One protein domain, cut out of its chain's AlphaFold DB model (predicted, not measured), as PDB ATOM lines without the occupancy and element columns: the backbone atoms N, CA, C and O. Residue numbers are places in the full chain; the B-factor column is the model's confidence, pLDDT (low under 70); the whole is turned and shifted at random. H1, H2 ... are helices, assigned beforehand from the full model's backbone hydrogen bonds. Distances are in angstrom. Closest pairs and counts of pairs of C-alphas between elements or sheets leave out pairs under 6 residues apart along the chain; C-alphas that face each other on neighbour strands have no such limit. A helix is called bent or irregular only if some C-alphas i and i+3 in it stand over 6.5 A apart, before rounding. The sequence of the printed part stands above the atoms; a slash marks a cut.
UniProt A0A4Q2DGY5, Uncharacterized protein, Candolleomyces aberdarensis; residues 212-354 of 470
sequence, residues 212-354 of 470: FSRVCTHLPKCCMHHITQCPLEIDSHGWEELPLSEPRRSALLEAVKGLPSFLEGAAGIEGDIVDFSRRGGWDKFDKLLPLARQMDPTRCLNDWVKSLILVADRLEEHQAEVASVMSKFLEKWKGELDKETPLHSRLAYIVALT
ATOM      1  N   PHE A 212     154.972 107.306 167.690       93.06
ATOM      2  CA  PHE A 212     153.722 107.734 168.324       93.06
ATOM      3  C   PHE A 212     152.494 107.078 167.674       93.06
ATOM      4  O   PHE A 212     151.592 106.635 168.377       93.06
ATOM      5  N   SER A 213     152.503 106.901 166.350       93.50
ATOM      6  CA  SER A 213     151.440 106.199 165.615       93.50
ATOM      7  C   SER A 213     151.212 104.770 166.113       93.50
ATOM      8  O   SER A 213     150.076 104.302 166.157       93.50
ATOM      9  N   ARG A 214     152.269 104.076 166.555       96.06
ATOM     10  CA  ARG A 214     152.164 102.723 167.107       96.06
ATOM     11  C   ARG A 214     151.432 102.717 168.450       96.06
ATOM     12  O   ARG A 214     150.614 101.836 168.695       96.06
ATOM     13  N   VAL A 215     151.670 103.733 169.280       95.38
ATOM     14  CA  VAL A 215     150.923 103.961 170.527       95.38
ATOM     15  C   VAL A 215     149.458 104.263 170.227       95.38
ATOM     16  O   VAL A 215     148.576 103.610 170.786       95.38
ATOM     17  N   CYS A 216     149.206 105.186 169.295       92.88
ATOM     18  CA  CYS A 216     147.857 105.520 168.844       92.88
ATOM     19  C   CYS A 216     147.134 104.339 168.211       92.88
ATOM     20  O   CYS A 216     145.921 104.316 168.246       92.88
ATOM     21  N   THR A 217     147.838 103.347 167.672       95.88
ATOM     22  CA  THR A 217     147.216 102.132 167.126       95.88
ATOM     23  C   THR A 217     146.932 101.096 168.215       95.88
ATOM     24  O   THR A 217     145.964 100.348 168.123       95.88
ATOM     25  N   HIS A 218     147.741 101.044 169.275       97.56
ATOM     26  CA  HIS A 218     147.575 100.070 170.355       97.56
ATOM     27  C   HIS A 218     146.446 100.434 171.328       97.56
ATOM     28  O   HIS A 218     145.583  99.607 171.610       97.56
ATOM     29  N   LEU A 219     146.411 101.681 171.805       96.81
ATOM     30  CA  LEU A 219     145.409 102.143 172.773       96.81
ATOM     31  C   LEU A 219     143.945 101.945 172.341       96.81
ATOM     32  O   LEU A 219     143.171 101.434 173.148       96.81
ATOM     33  N   PRO A 220     143.527 102.264 171.105       97.00
ATOM     34  CA  PRO A 220     142.152 102.037 170.683       97.00
ATOM     35  C   PRO A 220     141.815 100.549 170.606       97.00
ATOM     36  O   PRO A 220     140.678 100.199 170.900       97.00
ATOM     37  N   LYS A 221     142.773  99.655 170.310       97.81
ATOM     38  CA  LYS A 221     142.544  98.201 170.417       97.81
ATOM     39  C   LYS A 221     142.219  97.807 171.853       97.81
ATOM     40  O   LYS A 221     141.245  97.091 172.075       97.81
ATOM     41  N   CYS A 222     142.972  98.325 172.825       97.88
ATOM     42  CA  CYS A 222     142.670  98.137 174.244       97.88
ATOM     43  C   CYS A 222     141.278  98.685 174.588       97.88
ATOM     44  O   CYS A 222     140.471  97.977 175.187       97.88
ATOM     45  N   CYS A 223     140.946  99.906 174.159       97.81
ATOM     46  CA  CYS A 223     139.633 100.500 174.414       97.81
ATOM     47  C   CYS A 223     138.491  99.655 173.824       97.81
ATOM     48  O   CYS A 223     137.552  99.304 174.539       97.81
ATOM     49  N   MET A 224     138.590  99.284 172.544       98.25
ATOM     50  CA  MET A 224     137.623  98.429 171.848       98.25
ATOM     51  C   MET A 224     137.475  97.068 172.536       98.25
ATOM     52  O   MET A 224     136.359  96.566 172.680       98.25
ATOM     53  N   HIS A 225     138.577  96.490 173.019       97.62
ATOM     54  CA  HIS A 225     138.556  95.258 173.799       97.62
ATOM     55  C   HIS A 225     137.752  95.422 175.099       97.62
ATOM     56  O   HIS A 225     136.815  94.663 175.331       97.62
ATOM     57  N   HIS A 226     138.028  96.450 175.907       96.88
ATOM     58  CA  HIS A 226     137.282  96.696 177.153       96.88
ATOM     59  C   HIS A 226     135.789  96.945 176.913       96.88
ATOM     60  O   HIS A 226     134.946  96.390 177.618       96.88
ATOM     61  N   ILE A 227     135.447  97.723 175.883       96.94
ATOM     62  CA  ILE A 227     134.051  97.993 175.513       96.94
ATOM     63  C   ILE A 227     133.344  96.704 175.071       96.94
ATOM     64  O   ILE A 227     132.227  96.424 175.510       96.94
ATOM     65  N   THR A 228     133.993  95.880 174.244       97.00
ATOM     66  CA  THR A 228     133.403  94.617 173.762       97.00
ATOM     67  C   THR A 228     133.287  93.555 174.849       97.00
ATOM     68  O   THR A 228     132.327  92.785 174.818       97.00
ATOM     69  N   GLN A 229     134.186  93.527 175.834       95.81
ATOM     70  CA  GLN A 229     134.120  92.611 176.981       95.81
ATOM     71  C   GLN A 229     133.132  93.056 178.068       95.81
ATOM     72  O   GLN A 229     132.832  92.284 178.977       95.81
ATOM     73  N   CYS A 230     132.590  94.275 177.991       94.31
ATOM     74  CA  CYS A 230     131.642  94.758 178.987       94.31
ATOM     75  C   CYS A 230     130.352  93.899 178.986       94.31
ATOM     76  O   CYS A 230     129.732  93.735 177.920       94.31
ATOM     77  N   PRO A 231     129.930  93.348 180.144       89.50
ATOM     78  CA  PRO A 231     128.719  92.539 180.268       89.50
ATOM     79  C   PRO A 231     127.477  93.442 180.320       89.50
ATOM     80  O   PRO A 231     126.881  93.661 181.370       89.50
ATOM     81  N   LEU A 232     127.100  94.014 179.176       80.12
ATOM     82  CA  LEU A 232     125.920  94.874 179.044       80.12
ATOM     83  C   LEU A 232     124.683  94.049 178.677       80.12
ATOM     84  O   LEU A 232     124.162  94.154 177.568       80.12
ATOM     85  N   GLU A 233     124.225  93.233 179.622       75.88
ATOM     86  CA  GLU A 233     122.867  92.662 179.609       75.88
ATOM     87  C   GLU A 233     121.902  93.446 180.510       75.88
ATOM     88  O   GLU A 233     120.725  93.121 180.597       75.88
ATOM     89  N   ILE A 234     122.390  94.489 181.181       55.16
ATOM     90  CA  ILE A 234     121.667  95.161 182.255       55.16
ATOM     91  C   ILE A 234     121.212  96.529 181.755       55.16
ATOM     92  O   ILE A 234     122.033  97.319 181.285       55.16
ATOM     93  N   ASP A 235     119.922  96.823 181.911       70.56
ATOM     94  CA  ASP A 235     119.322  98.160 181.799       70.56
ATOM     95  C   ASP A 235     119.804  99.075 182.950       70.56
ATOM     96  O   ASP A 235     119.011  99.731 183.619       70.56
ATOM     97  N   SER A 236     121.109  99.055 183.252       66.62
ATOM     98  CA  SER A 236     121.685  99.667 184.448       66.62
ATOM     99  C   SER A 236     121.469 101.171 184.417       66.62
ATOM    100  O   SER A 236     121.793 101.826 183.420       66.62
ATOM    101  N   HIS A 237     120.980 101.722 185.522       79.19
ATOM    102  CA  HIS A 237     120.645 103.136 185.625       79.19
ATOM    103  C   HIS A 237     121.856 104.006 186.003       79.19
ATOM    104  O   HIS A 237     121.741 105.231 185.969       79.19
ATOM    105  N   GLY A 238     123.021 103.413 186.305       86.06
ATOM    106  CA  GLY A 238     124.222 104.163 186.684       86.06
ATOM    107  C   GLY A 238     125.550 103.412 186.537       86.06
ATOM    108  O   GLY A 238     125.601 102.184 186.474       86.06
ATOM    109  N   TRP A 239     126.655 104.171 186.512       87.94
ATOM    110  CA  TRP A 239     128.027 103.640 186.407       87.94
ATOM    111  C   TRP A 239     128.440 102.839 187.655       87.94
ATOM    112  O   TRP A 239     129.293 101.949 187.572       87.94
ATOM    113  N   GLU A 240     127.853 103.131 188.825       88.69
ATOM    114  CA  GLU A 240     128.112 102.369 190.051       88.69
ATOM    115  C   GLU A 240     127.474 100.978 190.074       88.69
ATOM    116  O   GLU A 240     127.973 100.107 190.785       88.69
ATOM    117  N   GLU A 241     126.422 100.756 189.286       89.44
ATOM    118  CA  GLU A 241     125.651  99.506 189.277       89.44
ATOM    119  C   GLU A 241     126.278  98.419 188.396       89.44
ATOM    120  O   GLU A 241     125.887  97.253 188.468       89.44
ATOM    121  N   LEU A 242     127.268  98.773 187.570       89.00
ATOM    122  CA  LEU A 242     127.967  97.803 186.734       89.00
ATOM    123  C   LEU A 242     128.680  96.763 187.621       89.00
ATOM    124  O   LEU A 242     129.443  97.157 188.511       89.00
ATOM    125  N   PRO A 243     128.522  95.447 187.361       91.56
ATOM    126  CA  PRO A 243     129.109  94.361 188.156       91.56
ATOM    127  C   PRO A 243     130.612  94.188 187.866       91.56
ATOM    128  O   PRO A 243     131.103  93.111 187.533       91.56
ATOM    129  N   LEU A 244     131.360  95.283 187.954       91.62
ATOM    130  CA  LEU A 244     132.775  95.391 187.641       91.62
ATOM    131  C   LEU A 244     133.519  95.945 188.861       91.62
ATOM    132  O   LEU A 244     133.037  96.832 189.574       91.62
ATOM    133  N   SER A 245     134.735  95.449 189.087       93.25
ATOM    134  CA  SER A 245     135.632  96.041 190.081       93.25
ATOM    135  C   SER A 245     135.899  97.513 189.750       93.25
ATOM    136  O   SER A 245     135.840  97.910 188.586       93.25
ATOM    137  N   GLU A 246     136.198  98.330 190.763       92.81
ATOM    138  CA  GLU A 246     136.472  99.760 190.556       92.81
ATOM    139  C   GLU A 246     137.549 100.002 189.475       92.81
ATOM    140  O   GLU A 246     137.243 100.743 188.538       92.81
ATOM    141  N   PRO A 247     138.706  99.299 189.455       91.19
ATOM    142  CA  PRO A 247     139.729  99.557 188.441       91.19
ATOM    143  C   PRO A 247     139.250  99.249 187.021       91.19
ATOM    144  O   PRO A 247     139.581  99.964 186.076       91.19
ATOM    145  N   ARG A 248     138.409  98.216 186.863       93.62
ATOM    146  CA  ARG A 248     137.796  97.870 185.573       93.62
ATOM    147  C   ARG A 248     136.735  98.881 185.151       93.62
ATOM    148  O   ARG A 248     136.676  99.215 183.974       93.62
ATOM    149  N   ARG A 249     135.922  99.398 186.081       94.44
ATOM    150  CA  ARG A 249     134.948 100.469 185.787       94.44
ATOM    151  C   ARG A 249     135.641 101.752 185.357       94.44
ATOM    152  O   ARG A 249     135.204 102.371 184.391       94.44
ATOM    153  N   SER A 250     136.723 102.114 186.040       93.25
ATOM    154  CA  SER A 250     137.553 103.269 185.703       93.25
ATOM    155  C   SER A 250     138.243 103.082 184.347       93.25
ATOM    156  O   SER A 250     138.212 103.990 183.519       93.25
ATOM    157  N   ALA A 251     138.787 101.892 184.059       95.50
ATOM    158  CA  ALA A 251     139.378 101.582 182.754       95.50
ATOM    159  C   ALA A 251     138.349 101.626 181.622       95.50
ATOM    160  O   ALA A 251     138.626 102.193 180.572       95.50
ATOM    161  N   LEU A 252     137.150 101.081 181.842       95.94
ATOM    162  CA  LEU A 252     136.058 101.135 180.875       95.94
ATOM    163  C   LEU A 252     135.604 102.576 180.617       95.94
ATOM    164  O   LEU A 252     135.366 102.945 179.470       95.94
ATOM    165  N   LEU A 253     135.517 103.402 181.663       93.94
ATOM    166  CA  LEU A 253     135.183 104.817 181.521       93.94
ATOM    167  C   LEU A 253     136.224 105.538 180.664       93.94
ATOM    168  O   LEU A 253     135.860 106.248 179.730       93.94
ATOM    169  N   GLU A 254     137.512 105.321 180.929       93.81
ATOM    170  CA  GLU A 254     138.588 105.906 180.122       93.81
ATOM    171  C   GLU A 254     138.664 105.311 178.711       93.81
ATOM    172  O   GLU A 254     138.985 106.033 177.770       93.81
ATOM    173  N   ALA A 255     138.299 104.041 178.522       95.94
ATOM    174  CA  ALA A 255     138.177 103.428 177.203       95.94
ATOM    175  C   ALA A 255     137.099 104.121 176.369       95.94
ATOM    176  O   ALA A 255     137.352 104.505 175.229       95.94
ATOM    177  N   VAL A 256     135.917 104.325 176.955       94.50
ATOM    178  CA  VAL A 256     134.810 105.033 176.309       94.50
ATOM    179  C   VAL A 256     135.231 106.470 176.011       94.50
ATOM    180  O   VAL A 256     135.075 106.924 174.881       94.50
ATOM    181  N   LYS A 257     135.878 107.142 176.976       91.75
ATOM    182  CA  LYS A 257     136.353 108.523 176.834       91.75
ATOM    183  C   LYS A 257     137.450 108.743 175.805       91.75
ATOM    184  O   LYS A 257     137.504 109.812 175.199       91.75
ATOM    185  N   GLY A 258     138.373 107.797 175.697       91.75
ATOM    186  CA  GLY A 258     139.582 107.932 174.898       91.75
ATOM    187  C   GLY A 258     139.456 107.401 173.480       91.75
ATOM    188  O   GLY A 258     140.180 107.871 172.603       91.75
ATOM    189  N   LEU A 259     138.543 106.448 173.241       95.12
ATOM    190  CA  LEU A 259     138.459 105.732 171.969       95.12
ATOM    191  C   LEU A 259     138.408 106.671 170.746       95.12
ATOM    192  O   LEU A 259     139.234 106.471 169.857       95.12
ATOM    193  N   PRO A 260     137.546 107.707 170.676       93.00
ATOM    194  CA  PRO A 260     137.492 108.583 169.500       93.00
ATOM    195  C   PRO A 260     138.819 109.275 169.181       93.00
ATOM    196  O   PRO A 260     139.279 109.222 168.042       93.00
ATOM    197  N   SER A 261     139.468 109.864 170.190       89.94
ATOM    198  CA  SER A 261     140.750 110.561 170.021       89.94
ATOM    199  C   SER A 261     141.866 109.605 169.608       89.94
ATOM    200  O   SER A 261     142.718 109.949 168.793       89.94
ATOM    201  N   PHE A 262     141.859 108.380 170.136       92.62
ATOM    202  CA  PHE A 262     142.839 107.373 169.751       92.62
ATOM    203  C   PHE A 262     142.636 106.868 168.320       92.62
ATOM    204  O   PHE A 262     143.619 106.698 167.600       92.62
ATOM    205  N   LEU A 263     141.387 106.670 167.887       94.56
ATOM    206  CA  LEU A 263     141.075 106.254 166.516       94.56
ATOM    207  C   LEU A 263     141.478 107.309 165.479       94.56
ATOM    208  O   LEU A 263     141.860 106.952 164.367       94.56
ATOM    209  N   GLU A 264     141.430 108.598 165.818       91.56
ATOM    210  CA  GLU A 264     141.843 109.672 164.909       91.56
ATOM    211  C   GLU A 264     143.315 109.541 164.478       91.56
ATOM    212  O   GLU A 264     143.620 109.689 163.298       91.56
ATOM    213  N   GLY A 265     144.208 109.196 165.415       88.69
ATOM    214  CA  GLY A 265     145.647 109.038 165.169       88.69
ATOM    215  C   GLY A 265     146.107 107.614 164.829       88.69
ATOM    216  O   GLY A 265     147.303 107.392 164.625       88.69
ATOM    217  N   ALA A 266     145.198 106.639 164.815       94.00
ATOM    218  CA  ALA A 266     145.511 105.240 164.546       94.00
ATOM    219  C   ALA A 266     145.578 104.974 163.035       94.00
ATOM    220  O   ALA A 266     144.597 105.168 162.318       94.00
ATOM    221  N   ALA A 267     146.728 104.495 162.561       91.88
ATOM    222  CA  ALA A 267     146.919 104.091 161.171       91.88
ATOM    223  C   ALA A 267     146.852 102.563 161.058       91.88
ATOM    224  O   ALA A 267     147.454 101.864 161.874       91.88
ATOM    225  N   GLY A 268     146.164 102.038 160.039       93.62
ATOM    226  CA  GLY A 268     146.098 100.592 159.804       93.62
ATOM    227  C   GLY A 268     145.222  99.835 160.809       93.62
ATOM    228  O   GLY A 268     145.436  98.643 161.027       93.62
ATOM    229  N   ILE A 269     144.288 100.523 161.474       96.19
ATOM    230  CA  ILE A 269     143.388  99.940 162.483       96.19
ATOM    231  C   ILE A 269     142.027  99.529 161.904       96.19
ATOM    232  O   ILE A 269     141.146  99.061 162.622       96.19
ATOM    233  N   GLU A 270     141.819  99.701 160.601       94.94
ATOM    234  CA  GLU A 270     140.525  99.507 159.945       94.94
ATOM    235  C   GLU A 270     139.998  98.082 160.167       94.94
ATOM    236  O   GLU A 270     138.816  97.899 160.454       94.94
ATOM    237  N   GLY A 271     140.883  97.078 160.135       95.94
ATOM    238  CA  GLY A 271     140.536  95.686 160.436       95.94
ATOM    239  C   GLY A 271     140.038  95.478 161.871       95.94
ATOM    240  O   GLY A 271     139.033  94.800 162.079       95.94
ATOM    241  N   ASP A 272     140.674  96.111 162.860       97.50
ATOM    242  CA  ASP A 272     140.227  96.022 164.253       97.50
ATOM    243  C   ASP A 272     138.886  96.749 164.462       97.50
ATOM    244  O   ASP A 272     138.055  96.280 165.238       97.50
ATOM    245  N   ILE A 273     138.636  97.859 163.747       97.25
ATOM    246  CA  ILE A 273     137.336  98.552 163.780       97.25
ATOM    247  C   ILE A 273     136.242  97.673 163.163       97.25
ATOM    248  O   ILE A 273     135.129  97.605 163.692       97.25
ATOM    249  N   VAL A 274     136.537  96.973 162.064       95.94
ATOM    250  CA  VAL A 274     135.611  96.010 161.449       95.94
ATOM    251  C   VAL A 274     135.245  94.917 162.456       95.94
ATOM    252  O   VAL A 274     134.062  94.647 162.671       95.94
ATOM    253  N   ASP A 275     136.235  94.328 163.126       97.50
ATOM    254  CA  ASP A 275     136.006  93.287 164.131       97.50
ATOM    255  C   ASP A 275     135.245  93.809 165.355       97.50
ATOM    256  O   ASP A 275     134.333  93.140 165.849       97.50
ATOM    257  N   PHE A 276     135.560  95.020 165.818       97.75
ATOM    258  CA  PHE A 276     134.812  95.706 166.869       97.75
ATOM    259  C   PHE A 276     133.340  95.888 166.481       97.75
ATOM    260  O   PHE A 276     132.444  95.569 167.266       97.75
ATOM    261  N   SER A 277     133.085  96.318 165.245       96.25
ATOM    262  CA  SER A 277     131.738  96.525 164.709       96.25
ATOM    263  C   SER A 277     130.953  95.215 164.650       96.25
ATOM    264  O   SER A 277     129.834  95.141 165.154       96.25
ATOM    265  N   ARG A 278     131.566  94.151 164.114       95.56
ATOM    266  CA  ARG A 278     130.961  92.810 164.009       95.56
ATOM    267  C   ARG A 278     130.614  92.201 165.364       95.56
ATOM    268  O   ARG A 278     129.667  91.428 165.461       95.56
ATOM    269  N   ARG A 279     131.358  92.552 166.415       96.75
ATOM    270  CA  ARG A 279     131.109  92.102 167.795       96.75
ATOM    271  C   ARG A 279     130.064  92.951 168.532       96.75
ATOM    272  O   ARG A 279     129.959  92.840 169.753       96.75
ATOM    273  N   GLY A 280     129.319  93.810 167.830       95.56
ATOM    274  CA  GLY A 280     128.335  94.710 168.440       95.56
ATOM    275  C   GLY A 280     128.978  95.788 169.318       95.56
ATOM    276  O   GLY A 280     128.359  96.283 170.259       95.56
ATOM    277  N   GLY A 281     130.243  96.134 169.055       96.25
ATOM    278  CA  GLY A 281     130.995  97.108 169.840       96.25
ATOM    279  C   GLY A 281     130.333  98.486 169.868       96.25
ATOM    280  O   GLY A 281     130.274  99.103 170.928       96.25
ATOM    281  N   TRP A 282     129.766  98.934 168.741       95.94
ATOM    282  CA  TRP A 282     129.053 100.214 168.653       95.94
ATOM    283  C   TRP A 282     127.776 100.246 169.489       95.94
ATOM    284  O   TRP A 282     127.531 101.249 170.147       95.94
ATOM    285  N   ASP A 283     127.014  99.152 169.546       94.44
ATOM    286  CA  ASP A 283     125.808  99.074 170.380       94.44
ATOM    287  C   ASP A 283     126.162  99.137 171.871       94.44
ATOM    288  O   ASP A 283     125.487  99.792 172.666       94.44
ATOM    289  N   LYS A 284     127.262  98.486 172.272       95.31
ATOM    290  CA  LYS A 284     127.787  98.586 173.642       95.31
ATOM    291  C   LYS A 284     128.287  99.992 173.949       95.31
ATOM    292  O   LYS A 284     127.986 100.534 175.010       95.31
ATOM    293  N   PHE A 285     129.026 100.591 173.021       94.81
ATOM    294  CA  PHE A 285     129.522 101.955 173.150       94.81
ATOM    295  C   PHE A 285     128.374 102.965 173.273       94.81
ATOM    296  O   PHE A 285     128.418 103.834 174.137       94.81
ATOM    297  N   ASP A 286     127.312 102.796 172.485       93.56
ATOM    298  CA  ASP A 286     126.091 103.603 172.524       93.56
ATOM    299  C   ASP A 286     125.392 103.560 173.889       93.56
ATOM    300  O   ASP A 286     124.956 104.592 174.389       93.56
ATOM    301  N   LYS A 287     125.344 102.388 174.531       93.50
ATOM    302  CA  LYS A 287     124.792 102.233 175.887       93.50
ATOM    303  C   LYS A 287     125.685 102.840 176.968       93.50
ATOM    304  O   LYS A 287     125.181 103.379 177.950       93.50
ATOM    305  N   LEU A 288     127.005 102.754 176.805       93.06
ATOM    306  CA  LEU A 288     127.966 103.296 177.769       93.06
ATOM    307  C   LEU A 288     128.091 104.817 177.673       93.06
ATOM    308  O   LEU A 288     128.338 105.478 178.676       93.06
ATOM    309  N   LEU A 289     127.919 105.401 176.490       91.81
ATOM    310  CA  LEU A 289     128.180 106.820 176.285       91.81
ATOM    311  C   LEU A 289     127.349 107.755 177.189       91.81
ATOM    312  O   LEU A 289     127.954 108.626 177.821       91.81
ATOM    313  N   PRO A 290     126.018 107.593 177.354       90.81
ATOM    314  CA  PRO A 290     125.238 108.425 178.270       90.81
ATOM    315  C   PRO A 290     125.781 108.393 179.698       90.81
ATOM    316  O   PRO A 290     125.906 109.435 180.341       90.81
ATOM    317  N   LEU A 291     126.150 107.204 180.178       90.69
ATOM    318  CA  LEU A 291     126.653 107.021 181.530       90.69
ATOM    319  C   LEU A 291     128.025 107.726 181.691       90.69
ATOM    320  O   LEU A 291     128.302 108.331 182.724       90.69
ATOM    321  N   ALA A 292     128.869 107.729 180.652       89.38
ATOM    322  CA  ALA A 292     130.207 108.327 180.708       89.38
ATOM    323  C   ALA A 292     130.119 109.855 180.755       89.38
ATOM    324  O   ALA A 292     130.913 110.517 181.428       89.38
ATOM    325  N   ARG A 293     129.113 110.406 180.068       86.94
ATOM    326  CA  ARG A 293     128.807 111.838 180.041       86.94
ATOM    327  C   ARG A 293     128.300 112.359 181.379       86.94
ATOM    328  O   ARG A 293     128.618 113.489 181.729       86.94
ATOM    329  N   GLN A 294     127.568 111.550 182.147       87.44
ATOM    330  CA  GLN A 294     127.143 111.930 183.502       87.44
ATOM    331  C   GLN A 294     128.344 112.153 184.431       87.44
ATOM    332  O   GLN A 294     128.339 113.082 185.235       87.44
ATOM    333  N   MET A 295     129.392 111.338 184.283       83.62
ATOM    334  CA  MET A 295     130.602 111.414 185.109       83.62
ATOM    335  C   MET A 295     131.534 112.565 184.719       83.62
ATOM    336  O   MET A 295     132.307 113.048 185.544       83.62
ATOM    337  N   ASP A 296     131.512 112.976 183.453       79.44
ATOM    338  CA  ASP A 296     132.382 114.031 182.941       79.44
ATOM    339  C   ASP A 296     131.698 114.801 181.807       79.44
ATOM    340  O   ASP A 296     132.001 114.587 180.628       79.44
ATOM    341  N   PRO A 297     130.792 115.734 182.153       77.25
ATOM    342  CA  PRO A 297     130.091 116.554 181.167       77.25
ATOM    343  C   PRO A 297     131.034 117.469 180.374       77.25
ATOM    344  O   PRO A 297     130.636 118.053 179.369       77.25
ATOM    345  N   THR A 298     132.270 117.651 180.859       63.94
ATOM    346  CA  THR A 298     133.216 118.639 180.331       63.94
ATOM    347  C   THR A 298     133.934 118.166 179.076       63.94
ATOM    348  O   THR A 298     134.341 118.997 178.261       63.94
ATOM    349  N   ARG A 299     134.061 116.848 178.873       66.75
ATOM    350  CA  ARG A 299     134.581 116.317 177.611       66.75
ATOM    351  C   ARG A 299     133.501 116.411 176.542       66.75
ATOM    352  O   ARG A 299     132.461 115.762 176.616       66.75
ATOM    353  N   CYS A 300     133.760 117.258 175.552       65.88
ATOM    354  CA  CYS A 300     132.779 117.607 174.543       65.88
ATOM    355  C   CYS A 300     132.465 116.403 173.648       65.88
ATOM    356  O   CYS A 300     133.294 115.987 172.842       65.88
ATOM    357  N   LEU A 301     131.215 115.928 173.709       83.44
ATOM    358  CA  LEU A 301     130.608 115.043 172.704       83.44
ATOM    359  C   LEU A 301     130.889 115.540 171.270       83.44
ATOM    360  O   LEU A 301     131.045 114.743 170.355       83.44
ATOM    361  N   ASN A 302     131.012 116.858 171.086       84.38
ATOM    362  CA  ASN A 302     131.409 117.478 169.826       84.38
ATOM    363  C   ASN A 302     132.776 116.985 169.313       84.38
ATOM    364  O   ASN A 302     132.890 116.615 168.149       84.38
ATOM    365  N   ASP A 303     133.798 116.937 170.171       83.75
ATOM    366  CA  ASP A 303     135.136 116.486 169.767       83.75
ATOM    367  C   ASP A 303     135.113 115.002 169.406       83.75
ATOM    368  O   ASP A 303     135.721 114.589 168.425       83.75
ATOM    369  N   TRP A 304     134.310 114.211 170.120       89.19
ATOM    370  CA  TRP A 304     134.124 112.798 169.802       89.19
ATOM    371  C   TRP A 304     133.466 112.599 168.449       89.19
ATOM    372  O   TRP A 304     133.969 111.836 167.630       89.19
ATOM    373  N   VAL A 305     132.343 113.279 168.215       91.38
ATOM    374  CA  VAL A 305     131.611 113.200 166.951       91.38
ATOM    375  C   VAL A 305     132.526 113.618 165.801       91.38
ATOM    376  O   VAL A 305     132.568 112.922 164.793       91.38
ATOM    377  N   LYS A 306     133.321 114.683 165.965       91.00
ATOM    378  CA  LYS A 306     134.312 115.111 164.965       91.00
ATOM    379  C   LYS A 306     135.363 114.038 164.681       91.00
ATOM    380  O   LYS A 306     135.539 113.682 163.519       91.00
ATOM    381  N   SER A 307     136.021 113.495 165.708       91.81
ATOM    382  CA  SER A 307     137.045 112.454 165.526       91.81
ATOM    383  C   SER A 307     136.465 111.197 164.870       91.81
ATOM    384  O   SER A 307     137.087 110.620 163.983       91.81
ATOM    385  N   LEU A 308     135.252 110.789 165.252       94.12
ATOM    386  CA  LEU A 308     134.588 109.626 164.662       94.12
ATOM    387  C   LEU A 308     134.143 109.874 163.210       94.12
ATOM    388  O   LEU A 308     134.260 108.957 162.405       94.12
ATOM    389  N   ILE A 309     133.703 111.080 162.832       94.62
ATOM    390  CA  ILE A 309     133.427 111.413 161.419       94.62
ATOM    391  C   ILE A 309     134.686 111.208 160.574       94.62
ATOM    392  O   ILE A 309     134.640 110.487 159.585       94.62
ATOM    393  N   LEU A 310     135.832 111.732 161.021       93.94
ATOM    394  CA  LEU A 310     137.100 111.562 160.302       93.94
ATOM    395  C   LEU A 310     137.501 110.090 160.142       93.94
ATOM    396  O   LEU A 310     138.189 109.738 159.188       93.94
ATOM    397  N   VAL A 311     137.133 109.230 161.090       94.69
ATOM    398  CA  VAL A 311     137.379 107.784 161.008       94.69
ATOM    399  C   VAL A 311     136.404 107.122 160.034       94.69
ATOM    400  O   VAL A 311     136.827 106.293 159.233       94.69
ATOM    401  N   ALA A 312     135.123 107.498 160.073       95.56
ATOM    402  CA  ALA A 312     134.103 106.981 159.166       95.56
ATOM    403  C   ALA A 312     134.423 107.321 157.702       95.56
ATOM    404  O   ALA A 312     134.368 106.427 156.861       95.56
ATOM    405  N   ASP A 313     134.858 108.552 157.425       93.88
ATOM    406  CA  ASP A 313     135.257 108.996 156.084       93.88
ATOM    407  C   ASP A 313     136.420 108.143 155.537       93.88
ATOM    408  O   ASP A 313     136.392 107.691 154.393       93.88
ATOM    409  N   ARG A 314     137.425 107.822 156.372       93.62
ATOM    410  CA  ARG A 314     138.537 106.926 155.980       93.62
ATOM    411  C   ARG A 314     138.083 105.489 155.724       93.62
ATOM    412  O   ARG A 314     138.629 104.801 154.857       93.62
ATOM    413  N   LEU A 315     137.115 105.016 156.507       94.56
ATOM    414  CA  LEU A 315     136.540 103.685 156.339       94.56
ATOM    415  C   LEU A 315     135.659 103.602 155.096       94.56
ATOM    416  O   LEU A 315     135.564 102.523 154.527       94.56
ATOM    417  N   GLU A 316     135.036 104.690 154.649       95.50
ATOM    418  CA  GLU A 316     134.173 104.682 153.465       95.50
ATOM    419  C   GLU A 316     134.939 104.252 152.205       95.50
ATOM    420  O   GLU A 316     134.427 103.467 151.406       95.50
ATOM    421  N   GLU A 317     136.204 104.658 152.089       93.00
ATOM    422  CA  GLU A 317     137.080 104.306 150.967       93.00
ATOM    423  C   GLU A 317     137.403 102.802 150.885       93.00
ATOM    424  O   GLU A 317     137.616 102.270 149.794       93.00
ATOM    425  N   HIS A 318     137.439 102.098 152.023       93.12
ATOM    426  CA  HIS A 318     137.995 100.739 152.109       93.12
ATOM    427  C   HIS A 318     137.013  99.685 152.645       93.12
ATOM    428  O   HIS A 318     137.199  98.492 152.409       93.12
ATOM    429  N   GLN A 319     136.002 100.102 153.408       94.81
ATOM    430  CA  GLN A 319     135.104  99.280 154.231       94.81
ATOM    431  C   GLN A 319     133.715  99.945 154.363       94.81
ATOM    432  O   GLN A 319     133.221 100.181 155.469       94.81
ATOM    433  N   ALA A 320     133.059 100.229 153.232       95.00
ATOM    434  CA  ALA A 320     131.790 100.970 153.173       95.00
ATOM    435  C   ALA A 320     130.667 100.420 154.082       95.00
ATOM    436  O   ALA A 320     129.876 101.189 154.626       95.00
ATOM    437  N   GLU A 321     130.600  99.099 154.299       95.44
ATOM    438  CA  GLU A 321     129.625  98.489 155.218       95.44
ATOM    439  C   GLU A 321     129.837  98.959 156.666       95.44
ATOM    440  O   GLU A 321     128.896  99.392 157.334       95.44
ATOM    441  N   VAL A 322     131.084  98.932 157.140       94.12
ATOM    442  CA  VAL A 322     131.446  99.356 158.499       94.12
ATOM    443  C   VAL A 322     131.305 100.866 158.650       94.12
ATOM    444  O   VAL A 322     130.760 101.327 159.654       94.12
ATOM    445  N   ALA A 323     131.707 101.627 157.629       95.19
ATOM    446  CA  ALA A 323     131.477 103.066 157.573       95.19
ATOM    447  C   ALA A 323     129.979 103.396 157.695       95.19
ATOM    448  O   ALA A 323     129.607 104.275 158.463       95.19
ATOM    449  N   SER A 324     129.097 102.638 157.032       95.44
ATOM    450  CA  SER A 324     127.644 102.830 157.134       95.44
ATOM    451  C   SER A 324     127.107 102.597 158.552       95.44
ATOM    452  O   SER A 324     126.289 103.383 159.038       95.44
ATOM    453  N   VAL A 325     127.570 101.546 159.241       95.19
ATOM    454  CA  VAL A 325     127.196 101.276 160.644       95.19
ATOM    455  C   VAL A 325     127.642 102.428 161.546       95.19
ATOM    456  O   VAL A 325     126.850 102.946 162.336       95.19
ATOM    457  N   MET A 326     128.886 102.871 161.382       93.94
ATOM    458  CA  MET A 326     129.459 103.969 162.151       93.94
ATOM    459  C   MET A 326     128.759 105.308 161.872       93.94
ATOM    460  O   MET A 326     128.463 106.049 162.806       93.94
ATOM    461  N   SER A 327     128.401 105.598 160.620       94.25
ATOM    462  CA  SER A 327     127.646 106.799 160.250       94.25
ATOM    463  C   SER A 327     126.250 106.811 160.867       94.25
ATOM    464  O   SER A 327     125.828 107.839 161.384       94.25
ATOM    465  N   LYS A 328     125.540 105.673 160.915       95.25
ATOM    466  CA  LYS A 328     124.247 105.589 161.624       95.25
ATOM    467  C   LYS A 328     124.390 105.912 163.110       95.25
ATOM    468  O   LYS A 328     123.570 106.651 163.657       95.25
ATOM    469  N   PHE A 329     125.435 105.382 163.746       94.62
ATOM    470  CA  PHE A 329     125.779 105.726 165.123       94.62
ATOM    471  C   PHE A 329     126.051 107.237 165.260       94.62
ATOM    472  O   PHE A 329     125.478 107.892 166.128       94.62
ATOM    473  N   LEU A 330     126.855 107.818 164.368       94.38
ATOM    474  CA  LEU A 330     127.191 109.245 164.379       94.38
ATOM    475  C   LEU A 330     125.971 110.154 164.200       94.38
ATOM    476  O   LEU A 330     125.846 111.133 164.930       94.38
ATOM    477  N   GLU A 331     125.063 109.838 163.276       95.31
ATOM    478  CA  GLU A 331     123.853 110.637 163.037       95.31
ATOM    479  C   GLU A 331     122.942 110.687 164.268       95.31
ATOM    480  O   GLU A 331     122.421 111.750 164.614       95.31
ATOM    481  N   LYS A 332     122.817 109.572 165.000       95.06
ATOM    482  CA  LYS A 332     122.103 109.550 166.282       95.06
ATOM    483  C   LYS A 332     122.705 110.559 167.266       95.06
ATOM    484  O   LYS A 332     121.983 111.382 167.827       95.06
ATOM    485  N   TRP A 333     124.023 110.516 167.464       93.00
ATOM    486  CA  TRP A 333     124.707 111.354 168.454       93.00
ATOM    487  C   TRP A 333     124.849 112.819 168.037       93.00
ATOM    488  O   TRP A 333     124.818 113.692 168.904       93.00
ATOM    489  N   LYS A 334     124.912 113.115 166.732       91.81
ATOM    490  CA  LYS A 334     124.733 114.477 166.205       91.81
ATOM    491  C   LYS A 334     123.360 115.034 166.586       91.81
ATOM    492  O   LYS A 334     123.280 116.143 167.101       91.81
ATOM    493  N   GLY A 335     122.301 114.239 166.412       92.00
ATOM    494  CA  GLY A 335     120.946 114.623 166.803       92.00
ATOM    495  C   GLY A 335     120.812 114.919 168.300       92.00
ATOM    496  O   GLY A 335     120.166 115.895 168.673       92.00
ATOM    497  N   GLU A 336     121.445 114.123 169.167       89.44
ATOM    498  CA  GLU A 336     121.482 114.401 170.613       89.44
ATOM    499  C   GLU A 336     122.273 115.677 170.942       89.44
ATOM    500  O   GLU A 336     121.817 116.496 171.740       89.44
ATOM    501  N   LEU A 337     123.411 115.904 170.280       86.12
ATOM    502  CA  LEU A 337     124.197 117.130 170.444       86.12
ATOM    503  C   LEU A 337     123.395 118.384 170.051       86.12
ATOM    504  O   LEU A 337     123.460 119.405 170.743       86.12
ATOM    505  N   ASP A 338     122.622 118.306 168.966       87.25
ATOM    506  CA  ASP A 338     121.754 119.392 168.504       87.25
ATOM    507  C   ASP A 338     120.585 119.670 169.459       87.25
ATOM    508  O   ASP A 338     120.174 120.824 169.597       87.25
ATOM    509  N   LYS A 339     120.063 118.648 170.153       88.69
ATOM    510  CA  LYS A 339     119.039 118.827 171.201       88.69
ATOM    511  C   LYS A 339     119.603 119.508 172.442       88.69
ATOM    512  O   LYS A 339     118.917 120.303 173.079       88.69
ATOM    513  N   GLU A 340     120.836 119.171 172.805       79.19
ATOM    514  CA  GLU A 340     121.465 119.648 174.033       79.19
ATOM    515  C   GLU A 340     122.040 121.044 173.932       79.19
ATOM    516  O   GLU A 340     122.184 121.687 174.965       79.19
ATOM    517  N   THR A 341     122.396 121.520 172.737       72.19
ATOM    518  CA  THR A 341     122.900 122.882 172.576       72.19
ATOM    519  C   THR A 341     121.733 123.863 172.697       72.19
ATOM    520  O   THR A 341     121.012 124.080 171.719       72.19
ATOM    521  N   PRO A 342     121.530 124.543 173.847       68.25
ATOM    522  CA  PRO A 342     120.548 125.609 173.910       68.25
ATOM    523  C   PRO A 342     121.058 126.720 172.988       68.25
ATOM    524  O   PRO A 342     122.272 126.899 172.827       68.25
ATOM    525  N   LEU A 343     120.154 127.506 172.404       57.94
ATOM    526  CA  LEU A 343     120.501 128.610 171.496       57.94
ATOM    527  C   LEU A 343     121.637 129.509 172.036       57.94
ATOM    528  O   LEU A 343     122.460 129.999 171.265       57.94
ATOM    529  N   HIS A 344     121.740 129.666 173.361       55.69
ATOM    530  CA  HIS A 344     122.813 130.413 174.020       55.69
ATOM    531  C   HIS A 344     124.214 129.796 173.904       55.69
ATOM    532  O   HIS A 344     125.172 130.547 173.737       55.69
ATOM    533  N   SER A 345     124.364 128.468 173.910       63.84
ATOM    534  CA  SER A 345     125.670 127.816 173.718       63.84
ATOM    535  C   SER A 345     126.107 127.846 172.252       63.84
ATOM    536  O   SER A 345     127.290 128.024 171.968       63.84
ATOM    537  N   ARG A 346     125.150 127.772 171.311       59.50
ATOM    538  CA  ARG A 346     125.405 128.028 169.880       59.50
ATOM    539  C   ARG A 346     125.902 129.456 169.654       59.50
ATOM    540  O   ARG A 346     126.883 129.648 168.944       59.50
ATOM    541  N   LEU A 347     125.291 130.445 170.310       57.97
ATOM    542  CA  LEU A 347     125.735 131.840 170.242       57.97
ATOM    543  C   LEU A 347     127.103 132.052 170.904       57.97
ATOM    544  O   LEU A 347     127.942 132.723 170.316       57.97
ATOM    545  N   ALA A 348     127.375 131.450 172.065       66.69
ATOM    546  CA  ALA A 348     128.682 131.558 172.719       66.69
ATOM    547  C   ALA A 348     129.812 130.924 171.886       66.69
ATOM    548  O   ALA A 348     130.897 131.496 171.785       66.69
ATOM    549  N   TYR A 349     129.552 129.782 171.240       61.19
ATOM    550  CA  TYR A 349     130.508 129.127 170.343       61.19
ATOM    551  C   TYR A 349     130.734 129.925 169.049       61.19
ATOM    552  O   TYR A 349     131.879 130.110 168.640       61.19
ATOM    553  N   ILE A 350     129.668 130.466 168.444       63.41
ATOM    554  CA  ILE A 350     129.775 131.362 167.282       63.41
ATOM    555  C   ILE A 350     130.558 132.624 167.655       63.41
ATOM    556  O   ILE A 350     131.466 132.988 166.920       63.41
ATOM    557  N   VAL A 351     130.287 133.236 168.814       72.06
ATOM    558  CA  VAL A 351     131.022 134.410 169.316       72.06
ATOM    559  C   VAL A 351     132.501 134.084 169.553       72.06
ATOM    560  O   VAL A 351     133.367 134.875 169.184       72.06
ATOM    561  N   ALA A 352     132.822 132.914 170.114       70.44
ATOM    562  CA  ALA A 352     134.205 132.475 170.304       70.44
ATOM    563  C   ALA A 352     134.934 132.261 168.964       70.44
ATOM    564  O   ALA A 352     136.068 132.713 168.803       70.44
ATOM    565  N   LEU A 353     134.270 131.650 167.977       57.94
ATOM    566  CA  LEU A 353     134.816 131.476 166.631       57.94
ATOM    567  C   LEU A 353     134.984 132.818 165.902       57.94
ATOM    568  O   LEU A 353     136.056 133.071 165.356       57.94
ATOM    569  N   THR A 354     134.003 133.725 165.950       62.97
ATOM    570  CA  THR A 354     134.107 135.052 165.313       62.97
ATOM    571  C   THR A 354     135.177 135.921 165.968       62.97
ATOM    572  O   THR A 354     135.896 136.633 165.271       62.97
TER     573      THR A 354
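Overview. This is residues 212 to 354 of the 470 residues of an uncharacterized protein of Candolleomyces aberdarensis (UniProt A0A4Q2DGY5). Six helices, H1 to H6, pack into one compact body, partly aligned and partly crossed, and a seventh, H7, sticks out from it past the end of H6. H2 and H4 lie nearest the middle; H1 and H3 cover one side, the helical hairpin H5 and H6 another, and the unnamed stretch 230 to 245 loops at one end. The 143 printed residues, with seven named helices in the order H1 to H7 and no named strand, are all helix by class. The whole is compact, with a radius of gyration of the C-alphas of 15.6 A, and spans 41 by 40 by 29 A.

Arrangement. Start at H1, residues 212 to 229: it touches H2, residues 246 to 265, opposite ways at a steep tilt of 47 degrees, the closest C-alphas being Cys 223 and Ala 255, 4.3 A apart. With residues 221 to 228 alone H1 touches H3, residues 270 to 278, the same way at a shallow tilt of 8 degrees; the closest C-alphas, Met 224 and Phe 276, are 6.3 A apart. Look next at H2 near residue 258, where it has a kink of 49 degrees; it is irregular, with C-alphas 257 and 260 7.4 A apart. H4, residues 281 to 295, is only just irregular, with C-alphas 287 and 290 6.6 A apart; it touches H2, closest at the C-alphas of Leu 253 and Ala 292, 6.1 A. H5, residues 301 to 316, touches H2 at a steep tilt of 56 degrees, closest at the C-alphas of Pro 260 and Trp 304, 5.4 A. H5 and H6, residues 320 to 340, form a hairpin at a shallow tilt of 19 degrees, closest at the C-alphas of Ala 312 and Ala 323, 5.0 A. H6 and H4 only just touch, with 3 pairs of C-alphas within 8 A, closest at Trp 282 and Phe 329, 7.3 A. H7, residues 343 to 354, touches no helix. Every O i to N i+4 pair is within hydrogen-bond range in H3, H5, H6 and H7; H1 has 12 of 14, H2 13 of 16 and H4 8 of 11.

Along the chain. Find C-alpha 212 at (153.722, 107.734, 168.324), where H1 begins its 26.2 A. H2 is 28.5 A long, H4 20.9 A and H5 22.1 A; H3 has 9 residues. H6, the longest, runs 29.8 A to C-alpha 340 at (121.465, 119.648, 174.033). H7, 12 residues, ends at C-alpha 354, (134.107, 135.052, 165.313).

Size, cuts and confidence. The two C-alphas farthest apart, Pro 243 and Thr 354, are 46.9 A apart. The printed part has no cut; the link from H1 to H2 is long, the others tight. The mean pLDDT of the printed part is 88.6, but look for values under 70 at residues 234, 236, 298 to 300, 342 to 350 and 353 to 354.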